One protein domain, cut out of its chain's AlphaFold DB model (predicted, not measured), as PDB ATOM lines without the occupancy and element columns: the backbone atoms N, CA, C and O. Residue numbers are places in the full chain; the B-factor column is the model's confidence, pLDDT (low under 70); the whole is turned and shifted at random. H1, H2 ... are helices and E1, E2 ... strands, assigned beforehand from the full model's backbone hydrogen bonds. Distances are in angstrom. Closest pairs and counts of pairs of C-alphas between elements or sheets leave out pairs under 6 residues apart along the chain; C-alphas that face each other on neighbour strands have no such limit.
ATOM      1  N   GLN A   6     235.799 135.171 173.756       87.94
ATOM      2  CA  GLN A   6     235.419 134.641 175.063       87.94
ATOM      3  C   GLN A   6     233.923 134.865 175.308       87.94
ATOM      4  O   GLN A   6     233.366 135.893 174.933       87.94
ATOM      5  N   GLN A   7     233.256 133.910 175.952       86.25
ATOM      6  CA  GLN A   7     231.859 134.076 176.350       86.25
ATOM      7  C   GLN A   7     231.750 135.118 177.474       86.25
ATOM      8  O   GLN A   7     232.431 135.017 178.493       86.25
ATOM      9  N   GLY A   8     230.918 136.133 177.253       87.81
ATOM     10  CA  GLY A   8     230.575 137.182 178.209       87.81
ATOM     11  C   GLY A   8     229.287 136.867 178.983       87.81
ATOM     12  O   GLY A   8     228.847 135.712 179.012       87.81
ATOM     13  N   PRO A   9     228.665 137.869 179.630       91.62
ATOM     14  CA  PRO A   9     227.449 137.663 180.412       91.62
ATOM     15  C   PRO A   9     226.260 137.259 179.534       91.62
ATOM     16  O   PRO A   9     226.205 137.552 178.336       91.62
ATOM     17  N   ALA A  10     225.267 136.629 180.159       92.00
ATOM     18  CA  ALA A  10     223.974 136.394 179.532       92.00
ATOM     19  C   ALA A  10     223.285 137.726 179.193       92.00
ATOM     20  O   ALA A  10     223.368 138.697 179.946       92.00
ATOM     21  N   ILE A  11     222.552 137.765 178.078       89.12
ATOM     22  CA  ILE A  11     221.831 138.977 177.651       89.12
ATOM     23  C   ILE A  11     220.608 139.296 178.524       89.12
ATOM     24  O   ILE A  11     220.040 140.385 178.438       89.12
ATOM     25  N   ARG A  12     220.181 138.339 179.356       88.31
ATOM     26  CA  ARG A  12     219.100 138.491 180.330       88.31
ATOM     27  C   ARG A  12     219.586 138.088 181.731       88.31
ATOM     28  O   ARG A  12     220.323 137.110 181.843       88.31
ATOM     29  N   PRO A  13     219.119 138.777 182.789       90.19
ATOM     30  CA  PRO A  13     218.223 139.941 182.760       90.19
ATOM     31  C   PRO A  13     218.944 141.231 182.322       90.19
ATOM     32  O   PRO A  13     220.136 141.398 182.572       90.19
ATOM     33  N   ALA A  14     218.214 142.169 181.705       89.31
ATOM     34  CA  ALA A  14     218.794 143.406 181.164       89.31
ATOM     35  C   ALA A  14     219.492 144.277 182.224       89.31
ATOM     36  O   ALA A  14     220.475 144.945 181.919       89.31
ATOM     37  N   SER A  15     219.030 144.242 183.478       89.19
ATOM     38  CA  SER A  15     219.664 144.954 184.593       89.19
ATOM     39  C   SER A  15     221.054 144.408 184.932       89.19
ATOM     40  O   SER A  15     221.975 145.191 185.151       89.19
ATOM     41  N   ALA A  16     221.225 143.083 184.939       90.75
ATOM     42  CA  ALA A  16     222.523 142.450 185.168       90.75
ATOM     43  C   ALA A  16     223.473 142.699 183.991       90.75
ATOM     44  O   ALA A  16     224.650 142.986 184.199       90.75
ATOM     45  N   LEU A  17     222.946 142.656 182.763       92.19
ATOM     46  CA  LEU A  17     223.708 142.983 181.563       92.19
ATOM     47  C   LEU A  17     224.204 144.437 181.588       92.19
ATOM     48  O   LEU A  17     225.377 144.692 181.323       92.19
ATOM     49  N   LEU A  18     223.329 145.384 181.935       91.88
ATOM     50  CA  LEU A  18     223.694 146.791 182.068       91.88
ATOM     51  C   LEU A  18     224.766 146.989 183.145       91.88
ATOM     52  O   LEU A  18     225.750 147.674 182.895       91.88
ATOM     53  N   ALA A  19     224.602 146.369 184.317       92.19
ATOM     54  CA  ALA A  19     225.592 146.460 185.389       92.19
ATOM     55  C   ALA A  19     226.977 145.982 184.925       92.19
ATOM     56  O   ALA A  19     227.967 146.653 185.195       92.19
ATOM     57  N   TRP A  20     227.030 144.880 184.169       93.56
ATOM     58  CA  TRP A  20     228.277 144.376 183.595       93.56
ATOM     59  C   TRP A  20     228.889 145.332 182.564       93.56
ATOM     60  O   TRP A  20     230.101 145.532 182.557       93.56
ATOM     61  N   PHE A  21     228.077 145.949 181.700       92.44
ATOM     62  CA  PHE A  21     228.574 146.938 180.743       92.44
ATOM     63  C   PHE A  21     229.174 148.172 181.428       92.44
ATOM     64  O   PHE A  21     230.203 148.675 180.983       92.44
ATOM     65  N   GLU A  22     228.556 148.639 182.513       90.06
ATOM     66  CA  GLU A  22     229.041 149.784 183.292       90.06
ATOM     67  C   GLU A  22     230.286 149.452 184.139       90.06
ATOM     68  O   GLU A  22     231.027 150.366 184.504       90.06
ATOM     69  N   SER A  23     230.543 148.168 184.429       89.38
ATOM     70  CA  SER A  23     231.759 147.694 185.103       89.38
ATOM     71  C   SER A  23     232.796 147.162 184.107       89.38
ATOM     72  O   SER A  23     233.641 147.901 183.602       89.38
ATOM     73  N   ASP A  24     232.741 145.868 183.820       87.44
ATOM     74  CA  ASP A  24     233.771 145.099 183.133       87.44
ATOM     75  C   ASP A  24     233.755 145.334 181.617       87.44
ATOM     76  O   ASP A  24     234.797 145.279 180.962       87.44
ATOM     77  N   GLY A  25     232.579 145.629 181.054       85.50
ATOM     78  CA  GLY A  25     232.378 145.817 179.618       85.50
ATOM     79  C   GLY A  25     232.812 147.185 179.079       85.50
ATOM     80  O   GLY A  25     233.015 147.320 177.873       85.50
ATOM     81  N   LYS A  26     233.004 148.196 179.938       84.56
ATOM     82  CA  LYS A  26     233.186 149.604 179.527       84.56
ATOM     83  C   LYS A  26     234.398 149.848 178.622       84.56
ATOM     84  O   LYS A  26     234.380 150.737 177.779       84.56
ATOM     85  N   SER A  27     235.460 149.064 178.781       82.62
ATOM     86  CA  SER A  27     236.696 149.193 177.992       82.62
ATOM     87  C   SER A  27     237.002 147.956 177.149       82.62
ATOM     88  O   SER A  27     238.126 147.795 176.657       82.62
ATOM     89  N   GLN A  28     236.021 147.067 176.993       88.94
ATOM     90  CA  GLN A  28     236.158 145.846 176.215       88.94
ATOM     91  C   GLN A  28     235.510 146.006 174.846       88.94
ATOM     92  O   GLN A  28     234.444 146.603 174.706       88.94
ATOM     93  N   LEU A  29     236.174 145.451 173.833       92.19
ATOM     94  CA  LEU A  29     235.546 145.240 172.539       92.19
ATOM     95  C   LEU A  29     234.648 144.013 172.676       92.19
ATOM     96  O   LEU A  29     235.104 142.943 173.083       92.19
ATOM     97  N   VAL A  30     233.370 144.175 172.376       93.94
ATOM     98  CA  VAL A  30     232.354 143.148 172.604       93.94
ATOM     99  C   VAL A  30     231.516 142.958 171.355       93.94
ATOM    100  O   VAL A  30     231.241 143.914 170.633       93.94
ATOM    101  N   GLN A  31     231.075 141.730 171.120       94.69
ATOM    102  CA  GLN A  31     229.996 141.437 170.192       94.69
ATOM    103  C   GLN A  31     228.711 141.301 170.994       94.69
ATOM    104  O   GLN A  31     228.682 140.603 172.012       94.69
ATOM    105  N   VAL A  32     227.652 141.955 170.532       94.06
ATOM    106  CA  VAL A  32     226.337 141.971 171.177       94.06
ATOM    107  C   VAL A  32     225.277 141.610 170.133       94.06
ATOM    108  O   VAL A  32     225.319 142.165 169.030       94.06
ATOM    109  N   PRO A  33     224.341 140.691 170.441       94.50
ATOM    110  CA  PRO A  33     223.222 140.423 169.555       94.50
ATOM    111  C   PRO A  33     222.196 141.543 169.731       94.50
ATOM    112  O   PRO A  33     221.733 141.819 170.841       94.50
ATOM    113  N   VAL A  34     221.872 142.224 168.641       93.69
ATOM    114  CA  VAL A  34     220.953 143.357 168.634       93.69
ATOM    115  C   VAL A  34     219.863 143.126 167.608       93.69
ATOM    116  O   VAL A  34     220.124 142.736 166.474       93.69
ATOM    117  N   VAL A  35     218.625 143.401 167.995       93.69
ATOM    118  CA  VAL A  35     217.534 143.542 167.041       93.69
ATOM    119  C   VAL A  35     217.481 144.992 166.608       93.69
ATOM    120  O   VAL A  35     217.396 145.889 167.447       93.69
ATOM    121  N   VAL A  36     217.523 145.206 165.300       93.00
ATOM    122  CA  VAL A  36     217.394 146.514 164.663       93.00
ATOM    123  C   VAL A  36     216.144 146.564 163.799       93.00
ATOM    124  O   VAL A  36     215.668 145.535 163.328       93.00
ATOM    125  N   LEU A  37     215.628 147.771 163.574       91.56
ATOM    126  CA  LEU A  37     214.590 148.029 162.580       91.56
ATOM    127  C   LEU A  37     215.178 148.895 161.454       91.56
ATOM    128  O   LEU A  37     215.324 150.113 161.651       91.56
ATOM    129  N   PRO A  38     215.558 148.290 160.314       89.81
ATOM    130  CA  PRO A  38     216.032 149.020 159.149       89.81
ATOM    131  C   PRO A  38     214.904 149.836 158.523       89.81
ATOM    132  O   PRO A  38     213.782 149.359 158.377       89.81
ATOM    133  N   SER A  39     215.221 151.054 158.105       85.94
ATOM    134  CA  SER A  39     214.323 151.941 157.368       85.94
ATOM    135  C   SER A  39     215.061 152.576 156.184       85.94
ATOM    136  O   SER A  39     216.296 152.636 156.195       85.94
ATOM    137  N   PRO A  40     214.348 153.129 155.190       82.06
ATOM    138  CA  PRO A  40     214.977 153.844 154.078       82.06
ATOM    139  C   PRO A  40     215.846 155.042 154.499       82.06
ATOM    140  O   PRO A  40     216.707 155.465 153.733       82.06
ATOM    141  N   LEU A  41     215.622 155.593 155.699       83.12
ATOM    142  CA  LEU A  41     216.357 156.739 156.247       83.12
ATOM    143  C   LEU A  41     217.478 156.337 157.225       83.12
ATOM    144  O   LEU A  41     218.122 157.214 157.795       83.12
ATOM    145  N   GLY A  42     217.706 155.035 157.446       83.69
ATOM    146  CA  GLY A  42     218.692 154.516 158.400       83.69
ATOM    147  C   GLY A  42     218.084 153.562 159.431       83.69
ATOM    148  O   GLY A  42     217.134 152.839 159.137       83.69
ATOM    149  N   LEU A  43     218.622 153.545 160.652       85.12
ATOM    150  CA  LEU A  43     218.174 152.663 161.739       85.12
ATOM    151  C   LEU A  43     217.336 153.425 162.775       85.12
ATOM    152  O   LEU A  43     217.809 154.388 163.374       85.12
ATOM    153  N   ASN A  44     216.109 152.967 163.038       70.56
ATOM    154  CA  ASN A  44     215.191 153.652 163.964       70.56
ATOM    155  C   ASN A  44     215.433 153.317 165.450       70.56
ATOM    156  O   ASN A  44     215.265 154.158 166.344       70.56
ATOM    157  N   ALA A  45     215.789 152.068 165.745       72.44
ATOM    158  CA  ALA A  45     216.001 151.582 167.105       72.44
ATOM    159  C   ALA A  45     216.845 150.304 167.104       72.44
ATOM    160  O   ALA A  45     216.785 149.527 166.151       72.44
ATOM    161  N   GLY A  46     217.590 150.097 168.193       87.25
ATOM    162  CA  GLY A  46     218.301 148.858 168.485       87.25
ATOM    163  C   GLY A  46     218.039 148.421 169.924       87.25
ATOM    164  O   GLY A  46     217.989 149.263 170.821       87.25
ATOM    165  N   TYR A  47     217.867 147.127 170.171       92.19
ATOM    166  CA  TYR A  47     217.812 146.572 171.527       92.19
ATOM    167  C   TYR A  47     218.507 145.216 171.591       92.19
ATOM    168  O   TYR A  47     218.553 144.493 170.600       92.19
ATOM    169  N   VAL A  48     219.063 144.866 172.753       92.31
ATOM    170  CA  VAL A  48     219.776 143.593 172.926       92.31
ATOM    171  C   VAL A  48     218.781 142.436 172.981       92.31
ATOM    172  O   VAL A  48     218.012 142.319 173.937       92.31
ATOM    173  N   ALA A  49     218.805 141.575 171.966       91.12
ATOM    174  CA  ALA A  49     217.982 140.374 171.872       91.12
ATOM    175  C   ALA A  49     218.516 139.432 170.785       91.12
ATOM    176  O   ALA A  49     219.183 139.864 169.847       91.12
ATOM    177  N   THR A  50     218.186 138.144 170.898       89.44
ATOM    178  CA  THR A  50     218.528 137.126 169.890       89.44
ATOM    179  C   THR A  50     217.459 136.918 168.830       89.44
ATOM    180  O   THR A  50     217.751 136.356 167.783       89.44
ATOM    181  N   SER A  51     216.227 137.358 169.092       85.75
ATOM    182  CA  SER A  51     215.096 137.181 168.187       85.75
ATOM    183  C   SER A  51     214.266 138.460 168.110       85.75
ATOM    184  O   SER A  51     213.990 139.058 169.157       85.75
ATOM    185  N   PRO A  52     213.804 138.848 166.907       82.25
ATOM    186  CA  PRO A  52     212.923 139.997 166.720       82.25
ATOM    187  C   PRO A  52     211.547 139.855 167.389       82.25
ATOM    188  O   PRO A  52     210.854 140.850 167.572       82.25
ATOM    189  N   THR A  53     211.157 138.636 167.770       78.56
ATOM    190  CA  THR A  53     209.885 138.352 168.463       78.56
ATOM    191  C   THR A  53     209.999 138.371 169.990       78.56
ATOM    192  O   THR A  53     208.994 138.235 170.684       78.56
ATOM    193  N   GLY A  54     211.213 138.522 170.534       66.44
ATOM    194  CA  GLY A  54     211.440 138.540 171.977       66.44
ATOM    195  C   GLY A  54     210.903 139.805 172.654       66.44
ATOM    196  O   GLY A  54     210.697 140.827 172.008       66.44
ATOM    197  N   ASP A  55     210.714 139.749 173.980       66.94
ATOM    198  CA  ASP A  55     210.177 140.852 174.800       66.94
ATOM    199  C   ASP A  55     211.003 142.154 174.719       66.94
ATOM    200  O   ASP A  55     211.801 142.460 175.613       66.94
ATOM    201  N   ALA A  56     210.771 142.962 173.684       70.50
ATOM    202  CA  ALA A  56     211.420 144.257 173.482       70.50
ATOM    203  C   ALA A  56     211.234 145.201 174.687       70.50
ATOM    204  O   ALA A  56     212.114 146.003 174.987       70.50
ATOM    205  N   GLY A  57     210.126 145.066 175.429       71.38
ATOM    206  CA  GLY A  57     209.831 145.871 176.620       71.38
ATOM    207  C   GLY A  57     210.720 145.589 177.838       71.38
ATOM    208  O   GLY A  57     210.788 146.422 178.737       71.38
ATOM    209  N   SER A  58     211.412 144.446 177.874       79.62
ATOM    210  CA  SER A  58     212.356 144.088 178.952       79.62
ATOM    211  C   SER A  58     213.817 144.075 178.497       79.62
ATOM    212  O   SER A  58     214.719 143.842 179.303       79.62
ATOM    213  N   ALA A  59     214.050 144.301 177.203       86.88
ATOM    214  CA  ALA A  59     215.366 144.289 176.597       86.88
ATOM    215  C   ALA A  59     216.131 145.588 176.885       86.88
ATOM    216  O   ALA A  59     215.552 146.658 177.083       86.88
ATOM    217  N   LEU A  60     217.460 145.499 176.874       90.19
ATOM    218  CA  LEU A  60     218.318 146.669 177.010       90.19
ATOM    219  C   LEU A  60     218.271 147.489 175.714       90.19
ATOM    220  O   LEU A  60     218.764 147.041 174.677       90.19
ATOM    221  N   ALA A  61     217.672 148.679 175.768       91.81
ATOM    222  CA  ALA A  61     217.567 149.573 174.620       91.81
ATOM    223  C   ALA A  61     218.905 150.273 174.336       91.81
ATOM    224  O   ALA A  61     219.516 150.865 175.230       91.81
ATOM    225  N   LEU A  62     219.331 150.255 173.075       90.62
ATOM    226  CA  LEU A  62     220.594 150.822 172.618       90.62
ATOM    227  C   LEU A  62     220.378 151.994 171.656       90.62
ATOM    228  O   LEU A  62     219.447 152.032 170.847       90.62
ATOM    229  N   LYS A  63     221.296 152.955 171.726       91.00
ATOM    230  CA  LYS A  63     221.562 153.941 170.683       91.00
ATOM    231  C   LYS A  63     222.844 153.502 169.982       91.00
ATOM    232  O   LYS A  63     223.932 153.692 170.520       91.00
ATOM    233  N   LEU A  64     222.690 152.887 168.813       91.56
ATOM    234  CA  LEU A  64     223.809 152.436 167.992       91.56
ATOM    235  C   LEU A  64     224.457 153.653 167.320       91.56
ATOM    236  O   LEU A  64     223.780 154.402 166.620       91.56
ATOM    237  N   ASP A  65     225.740 153.862 167.590       90.56
ATOM    238  CA  ASP A  65     226.574 154.907 167.000       90.56
ATOM    239  C   ASP A  65     227.538 154.254 166.004       90.56
ATOM    240  O   ASP A  65     228.508 153.619 166.408       90.56
ATOM    241  N   ASP A  66     227.256 154.375 164.709       90.69
ATOM    242  CA  ASP A  66     228.054 153.810 163.617       90.69
ATOM    243  C   ASP A  66     229.032 154.819 162.994       90.69
ATOM    244  O   ASP A  66     229.650 154.531 161.970       90.69
ATOM    245  N   THR A  67     229.250 155.978 163.627       88.31
ATOM    246  CA  THR A  67     230.155 157.031 163.118       88.31
ATOM    247  C   THR A  67     231.603 156.574 162.948       88.31
ATOM    248  O   THR A  67     232.351 157.136 162.151       88.31
ATOM    249  N   ALA A  68     232.012 155.548 163.693       87.31
ATOM    250  CA  ALA A  68     233.335 154.951 163.601       87.31
ATOM    251  C   ALA A  68     233.487 153.948 162.441       87.31
ATOM    252  O   ALA A  68     234.593 153.448 162.215       87.31
ATOM    253  N   MET A  69     232.402 153.616 161.738       89.00
ATOM    254  CA  MET A  69     232.394 152.677 160.619       89.00
ATOM    255  C   MET A  69     232.665 153.412 159.301       89.00
ATOM    256  O   MET A  69     232.210 154.530 159.087       89.00
ATOM    257  N   SER A  70     233.387 152.773 158.375       89.06
ATOM    258  CA  SER A  70     233.625 153.347 157.037       89.06
ATOM    259  C   SER A  70     232.380 153.340 156.144       89.06
ATOM    260  O   SER A  70     232.287 154.127 155.209       89.06
ATOM    261  N   VAL A  71     231.447 152.428 156.419       89.81
ATOM    262  CA  VAL A  71     230.151 152.276 155.745       89.81
ATOM    263  C   VAL A  71     229.108 152.147 156.844       89.81
ATOM    264  O   VAL A  71     229.354 151.391 157.789       89.81
ATOM    265  N   SER A  72     227.983 152.857 156.717       91.25
ATOM    266  CA  SER A  72     226.925 152.875 157.733       91.25
ATOM    267  C   SER A  72     226.454 151.463 158.081       91.25
ATOM    268  O   SER A  72     226.476 150.555 157.241       91.25
ATOM    269  N   LEU A  73     226.002 151.256 159.320       92.94
ATOM    270  CA  LEU A  73     225.470 149.957 159.725       92.94
ATOM    271  C   LEU A  73     224.241 149.587 158.881       92.94
ATOM    272  O   LEU A  73     224.105 148.432 158.492       92.94
ATOM    273  N   ALA A  74     223.392 150.566 158.547       92.56
ATOM    274  CA  ALA A  74     222.216 150.372 157.695       92.56
ATOM    275  C   ALA A  74     222.576 149.834 156.300       92.56
ATOM    276  O   ALA A  74     221.900 148.942 155.791       92.56
ATOM    277  N   ASP A  75     223.655 150.342 155.698       91.12
ATOM    278  CA  ASP A  75     224.123 149.870 154.396       91.12
ATOM    279  C   ASP A  75     224.745 148.474 154.488       91.12
ATOM    280  O   ASP A  75     224.511 147.644 153.609       91.12
ATOM    281  N   GLN A  76     225.499 148.183 155.557       93.00
ATOM    282  CA  GLN A  76     226.135 146.871 155.736       93.00
ATOM    283  C   GLN A  76     225.125 145.733 155.912       93.00
ATOM    284  O   GLN A  76     225.394 144.622 155.467       93.00
ATOM    285  N   ILE A  77     223.973 145.993 156.533       93.94
ATOM    286  CA  ILE A  77     222.955 144.960 156.791       93.94
ATOM    287  C   ILE A  77     221.916 144.834 155.673       93.94
ATOM    288  O   ILE A  77     221.068 143.947 155.725       93.94
ATOM    289  N   ARG A  78     221.951 145.708 154.662       91.06
ATOM    290  CA  ARG A  78     220.916 145.803 153.619       91.06
ATOM    291  C   ARG A  78     220.742 144.521 152.798       91.06
ATOM    292  O   ARG A  78     219.664 144.297 152.258       91.06
ATOM    293  N   SER A  79     221.788 143.702 152.664       89.81
ATOM    294  CA  SER A  79     221.707 142.409 151.968       89.81
ATOM    295  C   SER A  79     221.042 141.314 152.798       89.81
ATOM    296  O   SER A  79     220.529 140.355 152.228       89.81
ATOM    297  N   ASP A  80     221.068 141.455 154.124       91.50
ATOM    298  CA  ASP A  80     220.732 140.386 155.064       91.50
ATOM    299  C   ASP A  80     219.407 140.661 155.792       91.50
ATOM    300  O   ASP A  80     218.751 139.729 156.253       91.50
ATOM    301  N   CYS A  81     219.001 141.930 155.875       91.31
ATOM    302  CA  CYS A  81     217.783 142.383 156.536       91.31
ATOM    303  C   CYS A  81     216.839 143.089 155.549       91.31
ATOM    304  O   CYS A  81     217.248 143.992 154.816       91.31
ATOM    305  N   THR A  82     215.554 142.732 155.589       88.94
ATOM    306  CA  THR A  82     214.491 143.416 154.838       88.94
ATOM    307  C   THR A  82     214.135 144.751 155.500       88.94
ATOM    308  O   THR A  82     214.125 144.865 156.725       88.94
ATOM    309  N   TYR A  83     213.840 145.780 154.699       87.94
ATOM    310  CA  TYR A  83     213.340 147.054 155.225       87.94
ATOM    311  C   TYR A  83     211.996 146.894 155.937       87.94
ATOM    312  O   TYR A  83     211.182 146.068 155.545       87.94
ATOM    313  N   ASP A  84     211.776 147.713 156.967       85.06
ATOM    314  CA  ASP A  84     210.551 147.754 157.776       85.06
ATOM    315  C   ASP A  84     210.241 146.463 158.564       85.06
ATOM    316  O   ASP A  84     209.239 146.398 159.278       85.06
ATOM    317  N   GLU A  85     211.139 145.471 158.535       89.44
ATOM    318  CA  GLU A  85     211.062 144.250 159.337       89.44
ATOM    319  C   GLU A  85     212.174 144.217 160.403       89.44
ATOM    320  O   GLU A  85     213.340 144.490 160.103       89.44
ATOM    321  N   PRO A  86     211.860 143.883 161.669       90.75
ATOM    322  CA  PRO A  86     212.885 143.736 162.695       90.75
ATOM    323  C   PRO A  86     213.852 142.586 162.371       90.75
ATOM    324  O   PRO A  86     213.431 141.467 162.084       90.75
ATOM    325  N   CYS A  87     215.154 142.841 162.490       91.62
ATOM    326  CA  CYS A  87     216.219 141.913 162.113       91.62
ATOM    327  C   CYS A  87     217.230 141.751 163.253       91.62
ATOM    328  O   CYS A  87     217.695 142.747 163.808       91.62
ATOM    329  N   ALA A  88     217.574 140.510 163.615       93.50
ATOM    330  CA  ALA A  88     218.558 140.217 164.658       93.50
ATOM    331  C   ALA A  88     219.961 140.036 164.058       93.50
ATOM    332  O   ALA A  88     220.217 139.099 163.298       93.50
ATOM    333  N   ILE A  89     220.881 140.915 164.444       94.56
ATOM    334  CA  ILE A  89     222.257 140.965 163.948       94.56
ATOM    335  C   ILE A  89     223.268 140.973 165.095       94.56
ATOM    336  O   ILE A  89     223.011 141.460 166.191       94.56
ATOM    337  N   TRP A  90     224.455 140.453 164.827       95.06
ATOM    338  CA  TRP A  90     225.622 140.633 165.666       95.06
ATOM    339  C   TRP A  90     226.348 141.914 165.274       95.06
ATOM    340  O   TRP A  90     226.780 142.077 164.127       95.06
ATOM    341  N   VAL A  91     226.535 142.795 166.252       94.88
ATOM    342  CA  VAL A  91     227.382 143.982 166.123       94.88
ATOM    343  C   VAL A  91     228.556 143.881 167.076       94.88
ATOM    344  O   VAL A  91     228.410 143.431 168.209       94.88
ATOM    345  N   GLU A  92     229.724 144.301 166.614       95.00
ATOM    346  CA  GLU A  92     230.931 144.432 167.418       95.00
ATOM    347  C   GLU A  92     231.184 145.909 167.708       95.00
ATOM    348  O   GLU A  92     231.072 146.749 166.811       95.00
ATOM    349  N   GLY A  93     231.515 146.237 168.954       93.75
ATOM    350  CA  GLY A  93     231.654 147.620 169.380       93.75
ATOM    351  C   GLY A  93     232.087 147.793 170.829       93.75
ATOM    352  O   GLY A  93     232.458 146.834 171.505       93.75
ATOM    353  N   TYR A  94     232.043 149.040 171.285       92.94
ATOM    354  CA  TYR A  94     232.353 149.433 172.657       92.94
ATOM    355  C   TYR A  94     231.112 149.990 173.347       92.94
ATOM    356  O   TYR A  94     230.304 150.692 172.734       92.94
ATOM    357  N   TRP A  95     230.988 149.712 174.643       92.19
ATOM    358  CA  TRP A  95     229.987 150.360 175.480       92.19
ATOM    359  C   TRP A  95     230.320 151.842 175.681       92.19
ATOM    360  O   TRP A  95     231.470 152.188 175.945       92.19
ATOM    361  N   GLY A  96     229.314 152.715 175.599       86.69
ATOM    362  CA  GLY A  96     229.501 154.156 175.739       86.69
ATOM    363  C   GLY A  96     229.564 154.903 174.405       86.69
ATOM    364  O   GLY A  96     229.467 154.327 173.321       86.69
ATOM    365  N   ALA A  97     229.687 156.228 174.495       71.81
ATOM    366  CA  ALA A  97     229.841 157.091 173.330       71.81
ATOM    367  C   ALA A  97     231.301 157.108 172.854       71.81
ATOM    368  O   ALA A  97     232.225 157.097 173.661       71.81
ATOM    369  N   THR A  98     231.507 157.215 171.539       59.09
ATOM    370  CA  THR A  98     232.845 157.292 170.924       59.09
ATOM    371  C   THR A  98     233.620 158.561 171.323       59.09
ATOM    372  O   THR A  98     234.842 158.606 171.206       59.09
ATOM    373  N   ILE A  99     232.925 159.596 171.806       50.06
ATOM    374  CA  ILE A  99     233.506 160.887 172.183       50.06
ATOM    375  C   ILE A  99     233.453 161.047 173.708       50.06
ATOM    376  O   ILE A  99     232.482 161.566 174.254       50.06
ATOM    377  N   GLU A 100     234.529 160.663 174.396       43.25
ATOM    378  CA  GLU A 100     234.918 161.299 175.658       43.25
ATOM    379  C   GLU A 100     235.840 162.473 175.304       43.25
ATOM    380  O   GLU A 100     237.063 162.363 175.322       43.25
ATOM    381  N   ALA A 101     235.269 163.608 174.893       37.00
ATOM    382  CA  ALA A 101     236.068 164.823 174.786       37.00
ATOM    383  C   ALA A 101     236.406 165.287 176.217       37.00
ATOM    384  O   ALA A 101     235.476 165.549 176.990       37.00
ATOM    385  N   PRO A 102     237.692 165.401 176.604       36.31
ATOM    386  CA  PRO A 102     238.057 165.924 177.915       36.31
ATOM    387  C   PRO A 102     237.586 167.381 177.992       36.31
ATOM    388  O   PRO A 102     238.129 168.259 177.329       36.31
ATOM    389  N   GLY A 115     213.589 166.059 174.506       33.12
ATOM    390  CA  GLY A 115     213.073 165.152 175.524       33.12
ATOM    391  C   GLY A 115     211.991 164.244 174.933       33.12
ATOM    392  O   GLY A 115     210.963 164.741 174.465       33.12
ATOM    393  N   PRO A 116     212.184 162.917 174.914       40.41
ATOM    394  CA  PRO A 116     211.093 162.035 174.587       40.41
ATOM    395  C   PRO A 116     210.198 161.967 175.834       40.41
ATOM    396  O   PRO A 116     210.675 162.058 176.967       40.41
ATOM    397  N   ALA A 117     208.886 161.872 175.626       45.78
ATOM    398  CA  ALA A 117     207.891 161.748 176.685       45.78
ATOM    399  C   ALA A 117     208.364 160.798 177.806       45.78
ATOM    400  O   ALA A 117     209.047 159.808 177.529       45.78
ATOM    401  N   ALA A 118     207.956 161.061 179.052       46.47
ATOM    402  CA  ALA A 118     208.362 160.354 180.278       46.47
ATOM    403  C   ALA A 118     208.203 158.808 180.280       46.47
ATOM    404  O   ALA A 118     208.545 158.163 181.263       46.47
ATOM    405  N   ASN A 119     207.727 158.206 179.185       51.44
ATOM    406  CA  ASN A 119     207.513 156.772 178.986       51.44
ATOM    407  C   ASN A 119     208.437 156.127 177.936       51.44
ATOM    408  O   ASN A 119     208.168 155.014 177.485       51.44
ATOM    409  N   THR A 120     209.507 156.796 177.504       57.62
ATOM    410  CA  THR A 120     210.402 156.248 176.470       57.62
ATOM    411  C   THR A 120     211.591 155.538 177.127       57.62
ATOM    412  O   THR A 120     212.251 156.154 177.966       57.62
ATOM    413  N   PRO A 121     211.897 154.268 176.787       67.25
ATOM    414  CA  PRO A 121     213.003 153.540 177.406       67.25
ATOM    415  C   PRO A 121     214.326 154.293 177.242       67.25
ATOM    416  O   PRO A 121     214.661 154.732 176.137       67.25
ATOM    417  N   LYS A 122     215.092 154.426 178.333       82.56
ATOM    418  CA  LYS A 122     216.432 155.025 178.301       82.56
ATOM    419  C   LYS A 122     217.308 154.226 177.332       82.56
ATOM    420  O   LYS A 122     217.563 153.047 177.558       82.56
ATOM    421  N   ARG A 123     217.761 154.866 176.251       86.56
ATOM    422  CA  ARG A 123     218.662 154.250 175.268       86.56
ATOM    423  C   ARG A 123     220.109 154.465 175.690       86.56
ATOM    424  O   ARG A 123     220.522 155.602 175.909       86.56
ATOM    425  N   HIS A 124     220.875 153.385 175.779       89.12
ATOM    426  CA  HIS A 124     222.284 153.440 176.153       89.12
ATOM    427  C   HIS A 124     223.182 153.530 174.912       89.12
ATOM    428  O   HIS A 124     222.944 152.798 173.950       89.12
ATOM    429  N   PRO A 125     224.187 154.421 174.888       91.12
ATOM    430  CA  PRO A 125     225.073 154.552 173.737       91.12
ATOM    431  C   PRO A 125     225.955 153.308 173.566       91.12
ATOM    432  O   PRO A 125     226.515 152.797 174.536       91.12
ATOM    433  N   PHE A 126     226.092 152.853 172.322       92.12
ATOM    434  CA  PHE A 126     226.982 151.761 171.939       92.12
ATOM    435  C   PHE A 126     227.689 152.111 170.626       92.12
ATOM    436  O   PHE A 126     227.039 152.255 169.588       92.12
ATOM    437  N   SER A 127     229.011 152.260 170.683       92.69
ATOM    438  CA  SER A 127     229.869 152.606 169.547       92.69
ATOM    439  C   SER A 127     230.122 151.370 168.690       92.69
ATOM    440  O   SER A 127     230.917 150.502 169.057       92.69
ATOM    441  N   VAL A 128     229.441 151.273 167.552       93.50
ATOM    442  CA  VAL A 128     229.569 150.156 166.618       93.50
ATOM    443  C   VAL A 128     230.844 150.318 165.798       93.50
ATOM    444  O   VAL A 128     231.140 151.374 165.240       93.50
ATOM    445  N   ARG A 129     231.614 149.237 165.715       93.19
ATOM    446  CA  ARG A 129     232.835 149.142 164.910       93.19
ATOM    447  C   ARG A 129     232.645 148.264 163.690       93.19
ATOM    448  O   ARG A 129     233.291 148.503 162.672       93.19
ATOM    449  N   ARG A 130     231.786 147.249 163.789       93.44
ATOM    450  CA  ARG A 130     231.637 146.255 162.730       93.44
ATOM    451  C   ARG A 130     230.312 145.496 162.804       93.44
ATOM    452  O   ARG A 130     229.885 145.085 163.880       93.44
ATOM    453  N   TYR A 131     229.727 145.230 161.636       94.44
ATOM    454  CA  TYR A 131     228.720 144.186 161.453       94.44
ATOM    455  C   TYR A 131     229.395 142.809 161.355       94.44
ATOM    456  O   TYR A 131     230.361 142.624 160.607       94.44
ATOM    457  N   VAL A 132     228.917 141.847 162.143       94.06
ATOM    458  CA  VAL A 132     229.502 140.499 162.217       94.06
ATOM    459  C   VAL A 132     228.688 139.483 161.412       94.06
ATOM    460  O   VAL A 132     229.281 138.600 160.795       94.06
ATOM    461  N   GLY A 133     227.358 139.590 161.412       93.44
ATOM    462  CA  GLY A 133     226.459 138.653 160.731       93.44
ATOM    463  C   GLY A 133     225.090 138.540 161.407       93.44
ATOM    464  O   GLY A 133     224.826 139.219 162.397       93.44
ATOM    465  N   LEU A 134     224.236 137.644 160.915       92.56
ATOM    466  CA  LEU A 134     222.944 137.324 161.536       92.56
ATOM    467  C   LEU A 134     223.107 136.555 162.857       92.56
ATOM    468  O   LEU A 134     224.030 135.747 163.019       92.56
ATOM    469  N   VAL A 135     222.187 136.788 163.794       91.31
ATOM    470  CA  VAL A 135     222.114 136.045 165.063       91.31
ATOM    471  C   VAL A 135     221.500 134.660 164.836       91.31
ATOM    472  O   VAL A 135     220.599 134.498 164.016       91.31
ATOM    473  N   LYS A 136     221.976 133.650 165.573       85.25
ATOM    474  CA  LYS A 136     221.370 132.312 165.642       85.25
ATOM    475  C   LYS A 136     220.666 132.142 166.990       85.25
ATOM    476  O   LYS A 136     221.133 132.669 167.991       85.25
ATOM    477  N   ASP A 137     219.605 131.340 167.069       67.12
ATOM    478  CA  ASP A 137     218.779 131.216 168.290       67.12
ATOM    479  C   ASP A 137     219.546 130.819 169.573       67.12
ATOM    480  O   ASP A 137     219.102 131.111 170.682       67.12
ATOM    481  N   ALA A 138     220.727 130.200 169.451       72.94
ATOM    482  CA  ALA A 138     221.578 129.804 170.580       72.94
ATOM    483  C   ALA A 138     222.405 130.953 171.213       72.94
ATOM    484  O   ALA A 138     223.125 130.737 172.189       72.94
ATOM    485  N   ASP A 139     222.320 132.174 170.689       78.88
ATOM    486  CA  ASP A 139     223.230 133.288 170.983       78.88
ATOM    487  C   ASP A 139     222.866 134.119 172.233       78.88
ATOM    488  O   ASP A 139     222.929 135.345 172.246       78.88
ATOM    489  N   ALA A 140     222.496 133.459 173.334       84.50
ATOM    490  CA  ALA A 140     221.976 134.112 174.546       84.50
ATOM    491  C   ALA A 140     223.023 134.852 175.420       84.50
ATOM    492  O   ALA A 140     222.733 135.200 176.566       84.50
ATOM    493  N   HIS A 141     224.238 135.088 174.920       89.62
ATOM    494  CA  HIS A 141     225.343 135.700 175.671       89.62
ATOM    495  C   HIS A 141     226.049 136.767 174.845       89.62
ATOM    496  O   HIS A 141     226.209 136.592 173.646       89.62
ATOM    497  N   VAL A 142     226.542 137.824 175.489       89.44
ATOM    498  CA  VAL A 142     227.539 138.724 174.889       89.44
ATOM    499  C   VAL A 142     228.831 137.947 174.645       89.44
ATOM    500  O   VAL A 142     229.123 136.970 175.335       89.44
ATOM    501  N   ARG A 143     229.629 138.376 173.669       92.88
ATOM    502  CA  ARG A 143     230.956 137.812 173.419       92.88
ATOM    503  C   ARG A 143     232.013 138.888 173.619       92.88
ATOM    504  O   ARG A 143     231.882 139.982 173.087       92.88
ATOM    505  N   VAL A 144     233.061 138.589 174.370       90.00
ATOM    506  CA  VAL A 144     234.207 139.479 174.560       90.00
ATOM    507  C   VAL A 144     235.248 139.155 173.497       90.00
ATOM    508  O   VAL A 144     235.661 138.005 173.349       90.00
ATOM    509  N   VAL A 145     235.672 140.169 172.751       88.25
ATOM    510  CA  VAL A 145     236.723 140.048 171.742       88.25
ATOM    511  C   VAL A 145     238.053 140.305 172.443       88.25
ATOM    512  O   VAL A 145     238.327 141.421 172.891       88.25
ATOM    513  N   GLY A 146     238.863 139.256 172.605       75.06
ATOM    514  CA  GLY A 146     240.145 139.350 173.300       75.06
ATOM    515  C   GLY A 146     241.098 140.329 172.612       75.06
ATOM    516  O   GLY A 146     241.097 140.459 171.391       75.06
TER     517      GLY A 146
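AT A GLANCE: This is residues 6 to 102 and 115 to 146 of the 148 residues of an uncharacterized protein of Deltaproteobacteria bacterium (UniProt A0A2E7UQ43). This is a small closed barrel of five strands, E2, E3, E4, E6 and E5 round the ring, of which the long strands E2, E5 and E6 bend sharply, with a two-strand flap of E7 and E1 added on beside E2. Short helices lie outside the barrel near opposite ends, H1 at one and H2 at the other, while residues 98 to 102 and 115 to 119 trail away from it at the cut. The printed part has 129 residues, with two named helices and seven named strands in the order E1 H1 E2 E3 E4 H2 E5 E6 E7; the barrel is mixed and the class is mostly strand. It is compact, with a radius of gyration of the C-alphas of 13.8 A and spans of 37 by 36 by 35 A.

IN THESE COORDINATES: Find C-alpha 6 at (235.419, 134.641, 175.063), where E1, residues 6 to 10, begins. H1 follows at residues 14 to 22. E2, residues 29 to 39, covers 26.9 A and bends by 68 degrees at residue 33. Next come E3, residues 42 to 48, 18.2 A long, E4, residues 61 to 65, and H2, residues 73 to 76. E5, residues 87 to 95, covers 21.0 A and bends by 72 degrees at residue 92. E6, residues 124 to 134, covers 21.8 A and bends by 89 degrees at residue 129. E7, residues 141 to 145, ends at C-alpha 145, (236.723, 140.048, 171.742).

HOW THE PARTS SIT: Start at E2, E3 and E4, a meander, each strand the antiparallel neighbour of the one before; E2 and E3 form a hairpin, as do E3 and E4. Look for N 35 and O 47 at 2.8 A, then N 62 and O 46 at 2.8 A. E4 and E6 are parallel, with N 63 and O 124 2.8 A apart. E6 and E5 are antiparallel, N 92 and O 130 at 2.8 A, and E5 and E2, antiparallel with N 34 and O 89 at 2.8 A, close the ring. E2 pairs with E7 over residues 29 to 31, antiparallel, N 31 and O 143 at 2.8 A; E7 and E1 are antiparallel, N 8 and O 142 at 2.8 A. H1 is on the barrel at a height over the sheet of 7.4 A, only just over E3 with 3 of its C-alphas, and runs across the strands at 66 degrees to E3 on the local plane; the closest C-alphas of H1 and E5 are those of Phe 21 and Trp 95, 6.4 A. H2 is on it too, at 6.1 A, over none of the strands, but only just: 2 of its C-alphas fall on E2; its closest C-alphas with E3 are those of Ala 74 and Gly 42, 5.5 A. Every O i to N i+4 pair of H1 is within hydrogen-bond range; H2 is too short for one, and its 1 O i to N i+3 pair is within range.

THE WHOLE: The C-alphas farthest apart are those of Pro 102 and Asp 137, 40.9 A. Residues 103 to 114 are not printed, and C-alphas 102 and 115 are 25.1 A apart across the cut. The link from E3 to E4 is long, 12 residues. The mean pLDDT of the printed part is 84.4; it is under 70 at residues 54 to 55, 98 to 102, 115 to 121 and 137.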